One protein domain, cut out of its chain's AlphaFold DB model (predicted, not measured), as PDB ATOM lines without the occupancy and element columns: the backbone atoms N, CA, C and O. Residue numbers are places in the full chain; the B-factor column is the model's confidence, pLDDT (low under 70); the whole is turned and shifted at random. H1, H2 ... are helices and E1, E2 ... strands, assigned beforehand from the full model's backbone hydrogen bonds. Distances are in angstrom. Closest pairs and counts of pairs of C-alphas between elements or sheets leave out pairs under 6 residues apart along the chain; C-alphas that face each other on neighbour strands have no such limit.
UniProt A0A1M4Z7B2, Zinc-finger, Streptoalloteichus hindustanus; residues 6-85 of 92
ATOM      1  N   THR A   6      96.357 176.003 220.104       89.56
ATOM      2  CA  THR A   6      95.938 175.986 218.709       89.56
ATOM      3  C   THR A   6      94.769 175.033 218.552       89.56
ATOM      4  O   THR A   6      94.799 173.909 219.052       89.56
ATOM      5  N   TRP A   7      93.731 175.497 217.862       88.44
ATOM      6  CA  TRP A   7      92.573 174.688 217.506       88.44
ATOM      7  C   TRP A   7      92.800 173.977 216.175       88.44
ATOM      8  O   TRP A   7      93.380 174.562 215.262       88.44
ATOM      9  N   LEU A   8      92.302 172.749 216.059       88.31
ATOM     10  CA  LEU A   8      92.187 172.028 214.798       88.31
ATOM     11  C   LEU A   8      90.866 171.241 214.739       88.31
ATOM     12  O   LEU A   8      90.380 170.782 215.778       88.31
ATOM     13  N   PRO A   9      90.271 171.066 213.555       86.38
ATOM     14  CA  PRO A   9      89.147 170.158 213.370       86.38
ATOM     15  C   PRO A   9      89.627 168.699 213.269       86.38
ATOM     16  O   PRO A   9      90.601 168.396 212.580       86.38
ATOM     17  N   CYS A  10      88.941 167.779 213.945       84.12
ATOM     18  CA  CYS A  10      89.159 166.335 213.862       84.12
ATOM     19  C   CYS A  10      87.870 165.585 214.239       84.12
ATOM     20  O   CYS A  10      87.185 165.972 215.176       84.12
ATOM     21  N   GLY A  11      87.520 164.517 213.514       78.25
ATOM     22  CA  GLY A  11      86.437 163.609 213.935       78.25
ATOM     23  C   GLY A  11      85.026 164.215 214.014       78.25
ATOM     24  O   GLY A  11      84.165 163.642 214.664       78.25
ATOM     25  N   GLY A  12      84.775 165.349 213.355       81.12
ATOM     26  CA  GLY A  12      83.505 166.092 213.429       81.12
ATOM     27  C   GLY A  12      83.470 167.192 214.497       81.12
ATOM     28  O   GLY A  12      82.508 167.954 214.547       81.12
ATOM     29  N   GLU A  13      84.527 167.326 215.299       87.81
ATOM     30  CA  GLU A  13      84.647 168.315 216.371       87.81
ATOM     31  C   GLU A  13      85.931 169.143 216.230       87.81
ATOM     32  O   GLU A  13      86.827 168.848 215.436       87.81
ATOM     33  N   ARG A  14      86.039 170.221 217.005       89.19
ATOM     34  CA  ARG A  14      87.258 171.012 217.162       89.19
ATOM     35  C   ARG A  14      87.959 170.658 218.456       89.19
ATOM     36  O   ARG A  14      87.384 170.746 219.537       89.19
ATOM     37  N   HIS A  15      89.240 170.340 218.336       91.00
ATOM     38  CA  HIS A  15      90.118 170.018 219.448       91.00
ATOM     39  C   HIS A  15      91.221 171.062 219.569       91.00
ATOM     40  O   HIS A  15      91.658 171.645 218.577       91.00
ATOM     41  N   ALA A  16      91.685 171.290 220.792       91.50
ATOM     42  CA  ALA A  16      92.784 172.202 221.072       91.50
ATOM     43  C   ALA A  16      93.997 171.428 221.589       91.50
ATOM     44  O   ALA A  16      93.852 170.453 222.326       91.50
ATOM     45  N   TYR A  17      95.192 171.880 221.223       91.25
ATOM     46  CA  TYR A  17      96.460 171.405 221.775       91.25
ATOM     47  C   TYR A  17      97.303 172.585 222.270       91.25
ATOM     48  O   TYR A  17      97.132 173.708 221.781       91.25
ATOM     49  N   PRO A  18      98.208 172.357 223.236       90.00
ATOM     50  CA  PRO A  18      99.070 173.408 223.758       90.00
ATOM     51  C   PRO A  18     100.149 173.827 222.749       90.00
ATOM     52  O   PRO A  18     100.801 172.989 222.123       90.00
ATOM     53  N   GLY A  19     100.393 175.134 222.674       87.44
ATOM     54  CA  GLY A  19     101.417 175.755 221.842       87.44
ATOM     55  C   GLY A  19     100.918 176.269 220.491       87.44
ATOM     56  O   GLY A  19      99.722 176.288 220.186       87.44
ATOM     57  N   GLU A  20     101.878 176.712 219.685       87.31
ATOM     58  CA  GLU A  20     101.653 177.276 218.355       87.31
ATOM     59  C   GLU A  20     101.365 176.208 217.294       87.31
ATOM     60  O   GLU A  20     101.689 175.024 217.457       87.31
ATOM     61  N   LYS A  21     100.798 176.656 216.166       84.75
ATOM     62  CA  LYS A  21     100.458 175.789 215.042       84.75
ATOM     63  C   LYS A  21     101.691 175.033 214.542       84.75
ATOM     64  O   LYS A  21     102.652 175.639 214.070       84.75
ATOM     65  N   ARG A  22     101.661 173.698 214.623       86.62
ATOM     66  CA  ARG A  22     102.714 172.840 214.051       86.62
ATOM     67  C   ARG A  22     102.572 172.729 212.530       86.62
ATOM     68  O   ARG A  22     101.534 173.058 211.960       86.62
ATOM     69  N   ALA A  23     103.639 172.261 211.886       85.44
ATOM     70  CA  ALA A  23     103.633 171.962 210.459       85.44
ATOM     71  C   ALA A  23     102.591 170.886 210.121       85.44
ATOM     72  O   ALA A  23     102.314 170.006 210.937       85.44
ATOM     73  N   ASP A  24     102.050 170.958 208.909       84.44
ATOM     74  CA  ASP A  24     101.100 169.976 208.394       84.44
ATOM     75  C   ASP A  24     101.683 168.552 208.438       84.44
ATOM     76  O   ASP A  24     102.887 168.357 208.250       84.44
ATOM     77  N   GLY A  25     100.850 167.562 208.752       83.06
ATOM     78  CA  GLY A  25     101.250 166.162 208.906       83.06
ATOM     79  C   GLY A  25     101.988 165.828 210.209       83.06
ATOM     80  O   GLY A  25     102.290 164.661 210.447       83.06
ATOM     81  N   LYS A  26     102.279 166.804 211.085       88.31
ATOM     82  CA  LYS A  26     102.846 166.523 212.416       88.31
ATOM     83  C   LYS A  26     101.779 166.003 213.366       88.31
ATOM     84  O   LYS A  26     100.714 166.596 213.484       88.31
ATOM     85  N   GLU A  27     102.111 164.964 214.118       91.25
ATOM     86  CA  GLU A  27     101.272 164.500 215.217       91.25
ATOM     87  C   GLU A  27     101.348 165.463 216.406       91.25
ATOM     88  O   GLU A  27     102.428 165.905 216.815       91.25
ATOM     89  N   VAL A  28     100.185 165.790 216.959       90.69
ATOM     90  CA  VAL A  28     100.029 166.575 218.181       90.69
ATOM     91  C   VAL A  28      99.075 165.869 219.128       90.69
ATOM     92  O   VAL A  28      98.135 165.192 218.714       90.69
ATOM     93  N   THR A  29      99.313 166.049 220.422       93.50
ATOM     94  CA  THR A  29      98.421 165.561 221.472       93.50
ATOM     95  C   THR A  29      97.520 166.701 221.922       93.50
ATOM     96  O   THR A  29      97.990 167.736 222.397       93.50
ATOM     97  N   THR A  30      96.220 166.512 221.746       92.06
ATOM     98  CA  THR A  30      95.183 167.461 222.167       92.06
ATOM     99  C   THR A  30      94.973 167.424 223.682       92.06
ATOM    100  O   THR A  30      95.386 166.484 224.363       92.06
ATOM    101  N   TYR A  31      94.290 168.428 224.235       90.50
ATOM    102  CA  TYR A  31      93.968 168.479 225.663       90.50
ATOM    103  C   TYR A  31      93.060 167.336 226.128       90.50
ATOM    104  O   TYR A  31      93.141 166.936 227.286       90.50
ATOM    105  N   CYS A  32      92.226 166.792 225.239       91.12
ATOM    106  CA  CYS A  32      91.409 165.614 225.531       91.12
ATOM    107  C   CYS A  32      92.184 164.289 225.397       91.12
ATOM    108  O   CYS A  32      91.584 163.226 225.502       91.12
ATOM    109  N   GLY A  33      93.501 164.334 225.161       90.25
ATOM    110  CA  GLY A  33      94.366 163.155 225.065       90.25
ATOM    111  C   GLY A  33      94.362 162.470 223.699       90.25
ATOM    112  O   GLY A  33      95.024 161.451 223.526       90.25
ATOM    113  N   LEU A  34      93.652 163.026 222.716       90.50
ATOM    114  CA  LEU A  34      93.574 162.464 221.371       90.50
ATOM    115  C   LEU A  34      94.818 162.867 220.569       90.50
ATOM    116  O   LEU A  34      95.195 164.046 220.558       90.50
ATOM    117  N   VAL A  35      95.460 161.890 219.926       91.00
ATOM    118  CA  VAL A  35      96.603 162.113 219.032       91.00
ATOM    119  C   VAL A  35      96.072 162.330 217.623       91.00
ATOM    120  O   VAL A  35      95.405 161.462 217.066       91.00
ATOM    121  N   VAL A  36      96.343 163.506 217.068       87.81
ATOM    122  CA  VAL A  36      95.861 163.934 215.751       87.81
ATOM    123  C   VAL A  36      97.019 164.428 214.908       87.81
ATOM    124  O   VAL A  36      97.916 165.108 215.406       87.81
ATOM    125  N   SER A  37      96.985 164.141 213.612       86.94
ATOM    126  CA  SER A  37      97.840 164.824 212.648       86.94
ATOM    127  C   SER A  37      97.314 166.240 212.413       86.94
ATOM    128  O   SER A  37      96.133 166.422 212.116       86.94
ATOM    129  N   VAL A  38      98.180 167.248 212.519       84.19
ATOM    130  CA  VAL A  38      97.836 168.619 212.146       84.19
ATOM    131  C   VAL A  38      97.536 168.643 210.658       84.19
ATOM    132  O   VAL A  38      98.412 168.390 209.837       84.19
ATOM    133  N   THR A  39      96.296 168.968 210.328       75.62
ATOM    134  CA  THR A  39      95.859 169.172 208.954       75.62
ATOM    135  C   THR A  39      95.305 170.576 208.844       75.62
ATOM    136  O   THR A  39      94.384 170.971 209.559       75.62
ATOM    137  N   THR A  40      95.880 171.350 207.940       67.69
ATOM    138  CA  THR A  40      95.350 172.638 207.527       67.69
ATOM    139  C   THR A  40      94.210 172.353 206.567       67.69
ATOM    140  O   THR A  40      94.416 172.218 205.362       67.69
ATOM    141  N   TYR A  41      92.998 172.226 207.099       63.66
ATOM    142  CA  TYR A  41      91.813 172.154 206.257       63.66
ATOM    143  C   TYR A  41      91.604 173.525 205.614       63.66
ATOM    144  O   TYR A  41      91.020 174.431 206.194       63.66
ATOM    145  N   GLY A  42      92.121 173.684 204.398       53.62
ATOM    146  CA  GLY A  42      91.858 174.837 203.544       53.62
ATOM    147  C   GLY A  42      90.489 174.776 202.870       53.62
ATOM    148  O   GLY A  42      90.328 175.411 201.832       53.62
ATOM    149  N   ASP A  43      89.538 173.983 203.384       54.31
ATOM    150  CA  ASP A  43      88.237 173.819 202.743       54.31
ATOM    151  C   ASP A  43      87.399 175.096 202.934       54.31
ATOM    152  O   ASP A  43      86.963 175.397 204.049       54.31
ATOM    153  N   PRO A  44      87.157 175.882 201.868       56.78
ATOM    154  CA  PRO A  44      86.469 177.163 201.987       56.78
ATOM    155  C   PRO A  44      84.978 177.009 202.314       56.78
ATOM    156  O   PRO A  44      84.309 178.006 202.584       56.78
ATOM    157  N   ARG A  45      84.427 175.788 202.227       56.47
ATOM    158  CA  ARG A  45      82.989 175.519 202.346       56.47
ATOM    159  C   ARG A  45      82.572 175.211 203.781       56.47
ATOM    160  O   ARG A  45      81.396 175.354 204.099       56.47
ATOM    161  N   MET A  46      83.514 174.847 204.650       59.66
ATOM    162  CA  MET A  46      83.271 174.649 206.079       59.66
ATOM    163  C   MET A  46      84.341 175.366 206.905       59.66
ATOM    164  O   MET A  46      85.323 174.744 207.310       59.66
ATOM    165  N   PRO A  47      84.169 176.673 207.181       67.25
ATOM    166  CA  PRO A  47      85.102 177.390 208.032       67.25
ATOM    167  C   PRO A  47      85.193 176.708 209.397       67.25
ATOM    168  O   PRO A  47      84.173 176.417 210.024       67.25
ATOM    169  N   GLU A  48      86.420 176.502 209.877       65.62
ATOM    170  CA  GLU A  48      86.728 175.784 211.124       65.62
ATOM    171  C   GLU A  48      85.883 176.294 212.308       65.62
ATOM    172  O   GLU A  48      85.466 175.533 213.170       65.62
ATOM    173  N   ARG A  49      85.533 177.584 212.319       68.06
ATOM    174  CA  ARG A  49      84.700 178.212 213.359       68.06
ATOM    175  C   ARG A  49      83.296 177.619 213.516       68.06
ATOM    176  O   ARG A  49      82.685 177.858 214.549       68.06
ATOM    177  N   LEU A  50      82.782 176.905 212.516       74.94
ATOM    178  CA  LEU A  50      81.444 176.305 212.545       74.94
ATOM    179  C   LEU A  50      81.422 174.894 213.138       74.94
ATOM    180  O   LEU A  50      80.344 174.348 213.358       74.94
ATOM    181  N   TRP A  51      82.588 174.298 213.380       80.50
ATOM    182  CA  TRP A  51      82.669 172.972 213.977       80.50
ATOM    183  C   TRP A  51      82.411 173.057 215.484       80.50
ATOM    184  O   TRP A  51      82.958 173.962 216.129       80.50
ATOM    185  N   PRO A  52      81.611 172.135 216.054       86.00
ATOM    186  CA  PRO A  52      81.395 172.085 217.494       86.00
ATOM    187  C   PRO A  52      82.724 171.849 218.211       86.00
ATOM    188  O   PRO A  52      83.571 171.095 217.740       86.00
ATOM    189  N   GLU A  53      82.934 172.522 219.336       91.06
ATOM    190  CA  GLU A  53      84.154 172.388 220.131       91.06
ATOM    191  C   GLU A  53      84.022 171.206 221.092       91.06
ATOM    192  O   GLU A  53      83.029 171.110 221.810       91.06
ATOM    193  N   CYS A  54      85.046 170.356 221.160       91.75
ATOM    194  CA  CYS A  54      85.129 169.299 222.163       91.75
ATOM    195  C   CYS A  54      85.108 169.925 223.567       91.75
ATOM    196  O   CYS A  54      85.971 170.753 223.884       91.75
ATOM    197  N   ASP A  55      84.162 169.515 224.420       91.00
ATOM    198  CA  ASP A  55      83.932 170.121 225.740       91.00
ATOM    199  C   ASP A  55      85.209 170.174 226.596       91.00
ATOM    200  O   ASP A  55      85.589 171.243 227.075       91.00
ATOM    201  N   THR A  56      85.950 169.065 226.680       91.69
ATOM    202  CA  THR A  56      87.219 168.988 227.427       91.69
ATOM    203  C   THR A  56      88.267 169.967 226.896       91.69
ATOM    204  O   THR A  56      88.992 170.609 227.660       91.69
ATOM    205  N   CYS A  57      88.374 170.090 225.569       90.69
ATOM    206  CA  CYS A  57      89.311 171.025 224.950       90.69
ATOM    207  C   CYS A  57      88.889 172.478 225.188       90.69
ATOM    208  O   CYS A  57      89.754 173.318 225.431       90.69
ATOM    209  N   ARG A  58      87.583 172.769 225.163       91.12
ATOM    210  CA  ARG A  58      87.017 174.092 225.454       91.12
ATOM    211  C   ARG A  58      87.322 174.526 226.882       91.12
ATOM    212  O   ARG A  58      87.808 175.637 227.082       91.12
ATOM    213  N   GLU A  59      87.105 173.650 227.860       90.69
ATOM    214  CA  GLU A  59      87.413 173.929 229.268       90.69
ATOM    215  C   GLU A  59      88.905 174.220 229.469       90.69
ATOM    216  O   GLU A  59      89.271 175.251 230.033       90.69
ATOM    217  N   LYS A  60      89.784 173.374 228.920       88.19
ATOM    218  CA  LYS A  60      91.241 173.549 229.035       88.19
ATOM    219  C   LYS A  60      91.746 174.804 228.320       88.19
ATOM    220  O   LYS A  60      92.620 175.500 228.838       88.19
ATOM    221  N   ALA A  61      91.185 175.124 227.156       86.12
ATOM    222  CA  ALA A  61      91.494 176.353 226.435       86.12
ATOM    223  C   ALA A  61      91.060 177.602 227.225       86.12
ATOM    224  O   ALA A  61      91.820 178.573 227.294       86.12
ATOM    225  N   ALA A  62      89.891 177.559 227.873       85.44
ATOM    226  CA  ALA A  62      89.410 178.628 228.746       85.44
ATOM    227  C   ALA A  62      90.300 178.805 229.990       85.44
ATOM    228  O   ALA A  62      90.663 179.933 230.324       85.44
ATOM    229  N   GLU A  63      90.744 177.712 230.624       83.88
ATOM    230  CA  GLU A  63      91.723 177.771 231.721       83.88
ATOM    231  C   GLU A  63      93.045 178.428 231.281       83.88
ATOM    232  O   GLU A  63      93.637 179.217 232.021       83.88
ATOM    233  N   CYS A  64      93.519 178.126 230.066       75.75
ATOM    234  CA  CYS A  64      94.705 178.765 229.490       75.75
ATOM    235  C   CYS A  64      94.503 180.272 229.270       75.75
ATOM    236  O   CYS A  64      95.420 181.054 229.544       75.75
ATOM    237  N   ALA A  65      93.319 180.689 228.815       74.44
ATOM    238  CA  ALA A  65      92.980 182.098 228.634       74.44
ATOM    239  C   ALA A  65      92.937 182.856 229.974       74.44
ATOM    240  O   ALA A  65      93.595 183.891 230.095       74.44
ATOM    241  N   ASP A  66      92.277 182.307 231.001       75.94
ATOM    242  CA  ASP A  66      92.203 182.919 232.340       75.94
ATOM    243  C   ASP A  66      93.600 183.098 232.953       75.94
ATOM    244  O   ASP A  66      93.946 184.174 233.452       75.94
ATOM    245  N   ARG A  67      94.469 182.082 232.841       71.38
ATOM    246  CA  ARG A  67      95.860 182.190 233.317       71.38
ATOM    247  C   ARG A  67      96.637 183.287 232.601       71.38
ATOM    248  O   ARG A  67      97.407 184.003 233.246       71.38
ATOM    249  N   ARG A  68      96.439 183.441 231.289       67.56
ATOM    250  CA  ARG A  68      97.078 184.504 230.509       67.56
ATOM    251  C   ARG A  68      96.603 185.882 230.965       67.56
ATOM    252  O   ARG A  68      97.434 186.766 231.163       67.56
ATOM    253  N   GLU A  69      95.303 186.066 231.183       71.12
ATOM    254  CA  GLU A  69      94.759 187.333 231.684       71.12
ATOM    255  C   GLU A  69      95.278 187.673 233.084       71.12
ATOM    256  O   GLU A  69      95.687 188.811 233.335       71.12
ATOM    257  N   ARG A  70      95.357 186.684 233.984       70.31
ATOM    258  CA  ARG A  70      95.968 186.868 235.311       70.31
ATOM    259  C   ARG A  70      97.426 187.305 235.213       70.31
ATOM    260  O   ARG A  70      97.804 188.268 235.879       70.31
ATOM    261  N   ALA A  71      98.220 186.657 234.360       70.38
ATOM    262  CA  ALA A  71      99.624 187.009 234.156       70.38
ATOM    263  C   ALA A  71      99.788 188.441 233.613       70.38
ATOM    264  O   ALA A  71     100.627 189.200 234.099       70.38
ATOM    265  N   VAL A  72      98.945 188.854 232.660       74.94
ATOM    266  CA  VAL A  72      98.942 190.230 232.131       74.94
ATOM    267  C   VAL A  72      98.563 191.240 233.217       74.94
ATOM    268  O   VAL A  72      99.195 192.292 233.340       74.94
ATOM    269  N   ARG A  73      97.557 190.926 234.041       70.88
ATOM    270  CA  ARG A  73      97.127 191.791 235.147       70.88
ATOM    271  C   ARG A  73      98.222 191.960 236.200       70.88
ATOM    272  O   ARG A  73      98.436 193.075 236.676       70.88
ATOM    273  N   GLU A  74      98.927 190.884 236.539       71.38
ATOM    274  CA  GLU A  74     100.059 190.910 237.468       71.38
ATOM    275  C   GLU A  74     101.237 191.715 236.910       71.38
ATOM    276  O   GLU A  74     101.768 192.583 237.603       71.38
ATOM    277  N   MET A  75     101.586 191.521 235.634       67.38
ATOM    278  CA  MET A  75     102.619 192.314 234.961       67.38
ATOM    279  C   MET A  75     102.273 193.807 234.971       67.38
ATOM    280  O   MET A  75     103.115 194.632 235.329       67.38
ATOM    281  N   ARG A  76     101.023 194.168 234.648       67.62
ATOM    282  CA  ARG A  76     100.554 195.561 234.693       67.62
ATOM    283  C   ARG A  76     100.662 196.146 236.103       67.62
ATOM    284  O   ARG A  76     101.128 197.272 236.252       67.62
ATOM    285  N   ARG A  77     100.272 195.392 237.136       67.50
ATOM    286  CA  ARG A  77     100.395 195.819 238.541       67.50
ATOM    287  C   ARG A  77     101.854 196.062 238.933       67.50
ATOM    288  O   ARG A  77     102.153 197.082 239.545       67.50
ATOM    289  N   THR A  78     102.752 195.157 238.555       64.62
ATOM    290  CA  THR A  78     104.190 195.273 238.822       64.62
ATOM    291  C   THR A  78     104.796 196.485 238.114       64.62
ATOM    292  O   THR A  78     105.512 197.258 238.739       64.62
ATOM    293  N   LEU A  79     104.453 196.724 236.845       61.94
ATOM    294  CA  LEU A  79     104.901 197.910 236.103       61.94
ATOM    295  C   LEU A  79     104.439 199.220 236.756       61.94
ATOM    296  O   LEU A  79     105.242 200.142 236.896       61.94
ATOM    297  N   HIS A  80     103.185 199.293 237.216       60.38
ATOM    298  CA  HIS A  80     102.700 200.448 237.982       60.38
ATOM    299  C   HIS A  80     103.499 200.657 239.279       60.38
ATOM    300  O   HIS A  80     103.823 201.794 239.607       60.38
ATOM    301  N   ALA A  81     103.879 199.585 239.982       60.56
ATOM    302  CA  ALA A  81     104.676 199.683 241.207       60.56
ATOM    303  C   ALA A  81     106.099 200.232 240.972       60.56
ATOM    304  O   ALA A  81     106.647 200.898 241.846       60.56
ATOM    305  N   TYR A  82     106.696 199.996 239.797       58.25
ATOM    306  CA  TYR A  82     108.000 200.571 239.442       58.25
ATOM    307  C   TYR A  82     107.913 202.013 238.922       58.25
ATOM    308  O   TYR A  82     108.871 202.768 239.088       58.25
ATOM    309  N   GLY A  83     106.785 202.409 238.320       57.94
ATOM    310  CA  GLY A  83     106.551 203.777 237.842       57.94
ATOM    311  C   GLY A  83     106.297 204.802 238.955       57.94
ATOM    312  O   GLY A  83     106.531 205.987 238.744       57.94
ATOM    313  N   ASP A  84     105.873 204.352 240.139       58.06
ATOM    314  CA  ASP A  84     105.566 205.210 241.296       58.06
ATOM    315  C   ASP A  84     106.777 205.449 242.215       58.06
ATOM    316  O   ASP A  84     106.656 206.028 243.292       58.06
ATOM    317  N   ARG A  85     107.979 204.996 241.828       54.03
ATOM    318  CA  ARG A  85     109.175 205.208 242.649       54.03
ATOM    319  C   ARG A  85     109.530 206.702 242.617       54.03
ATOM    320  O   ARG A  85     109.935 207.185 241.557       54.03
TER     321      ARG A  85
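What this domain is: This is residues 6 to 85 of the 92 residues of the protein "Zinc-finger" of Streptoalloteichus hindustanus (UniProt A0A1M4Z7B2). A small compact head, made of two short strand hairpins and loops, has one long helix running out of it as an arm. H1 packs on E2 of the head with its first part, while residues 65 to 85, of which 65 to 83 belong to H1, stick out free. The printed part has 80 residues, with four named strands and then one named helix, in the order E1, E2, E3, E4, H1; the class is mixed, helices and strands. E1 and E2 form one antiparallel sheet, and E3 and E4 another. The whole is loose, with a radius of gyration of the C-alphas of 16.9 A, and spans 55 by 24 by 24 A.

How they stand to each other: E1, residues 6 to 10, and E2, residues 13 to 18, form an antiparallel hairpin; N 8 and O 15 are within hydrogen-bond range at 2.8 A. E3, residues 27 to 29, and E4, residues 35 to 37, form another antiparallel hairpin, with N 28 and O 36 at 2.8 A. The closest C-alphas of E2 and E3 are those of Tyr 17 and Thr 29, 6.2 A apart. H1, residues 55 to 83, comes closest to E2 at the C-alphas of Ala 16 and Cys 57, 5.3 A apart. E1 and E3 each stay apart from H1. In H1 every O i to N i+4 pair is within hydrogen-bond range.

Where its parts are: E1 begins at C-alpha 6 (95.938, 175.986, 218.709). E2 is 17.0 A long. E3 and E4 are 7.0 A each, and E4 ends at C-alpha 37 (97.840, 164.824, 212.648). H1 is 42.3 A long and ends at C-alpha 83 (106.551, 203.777, 237.842).

The domain as a whole: The two C-alphas farthest apart are those of Arg 45 and Arg 85, 56.5 A. The printed part has no cut. The link from E4 to H1 is long, with 17 residues. The pLDDT is under 70 at residues 40 to 49, 68 and 75 to 85.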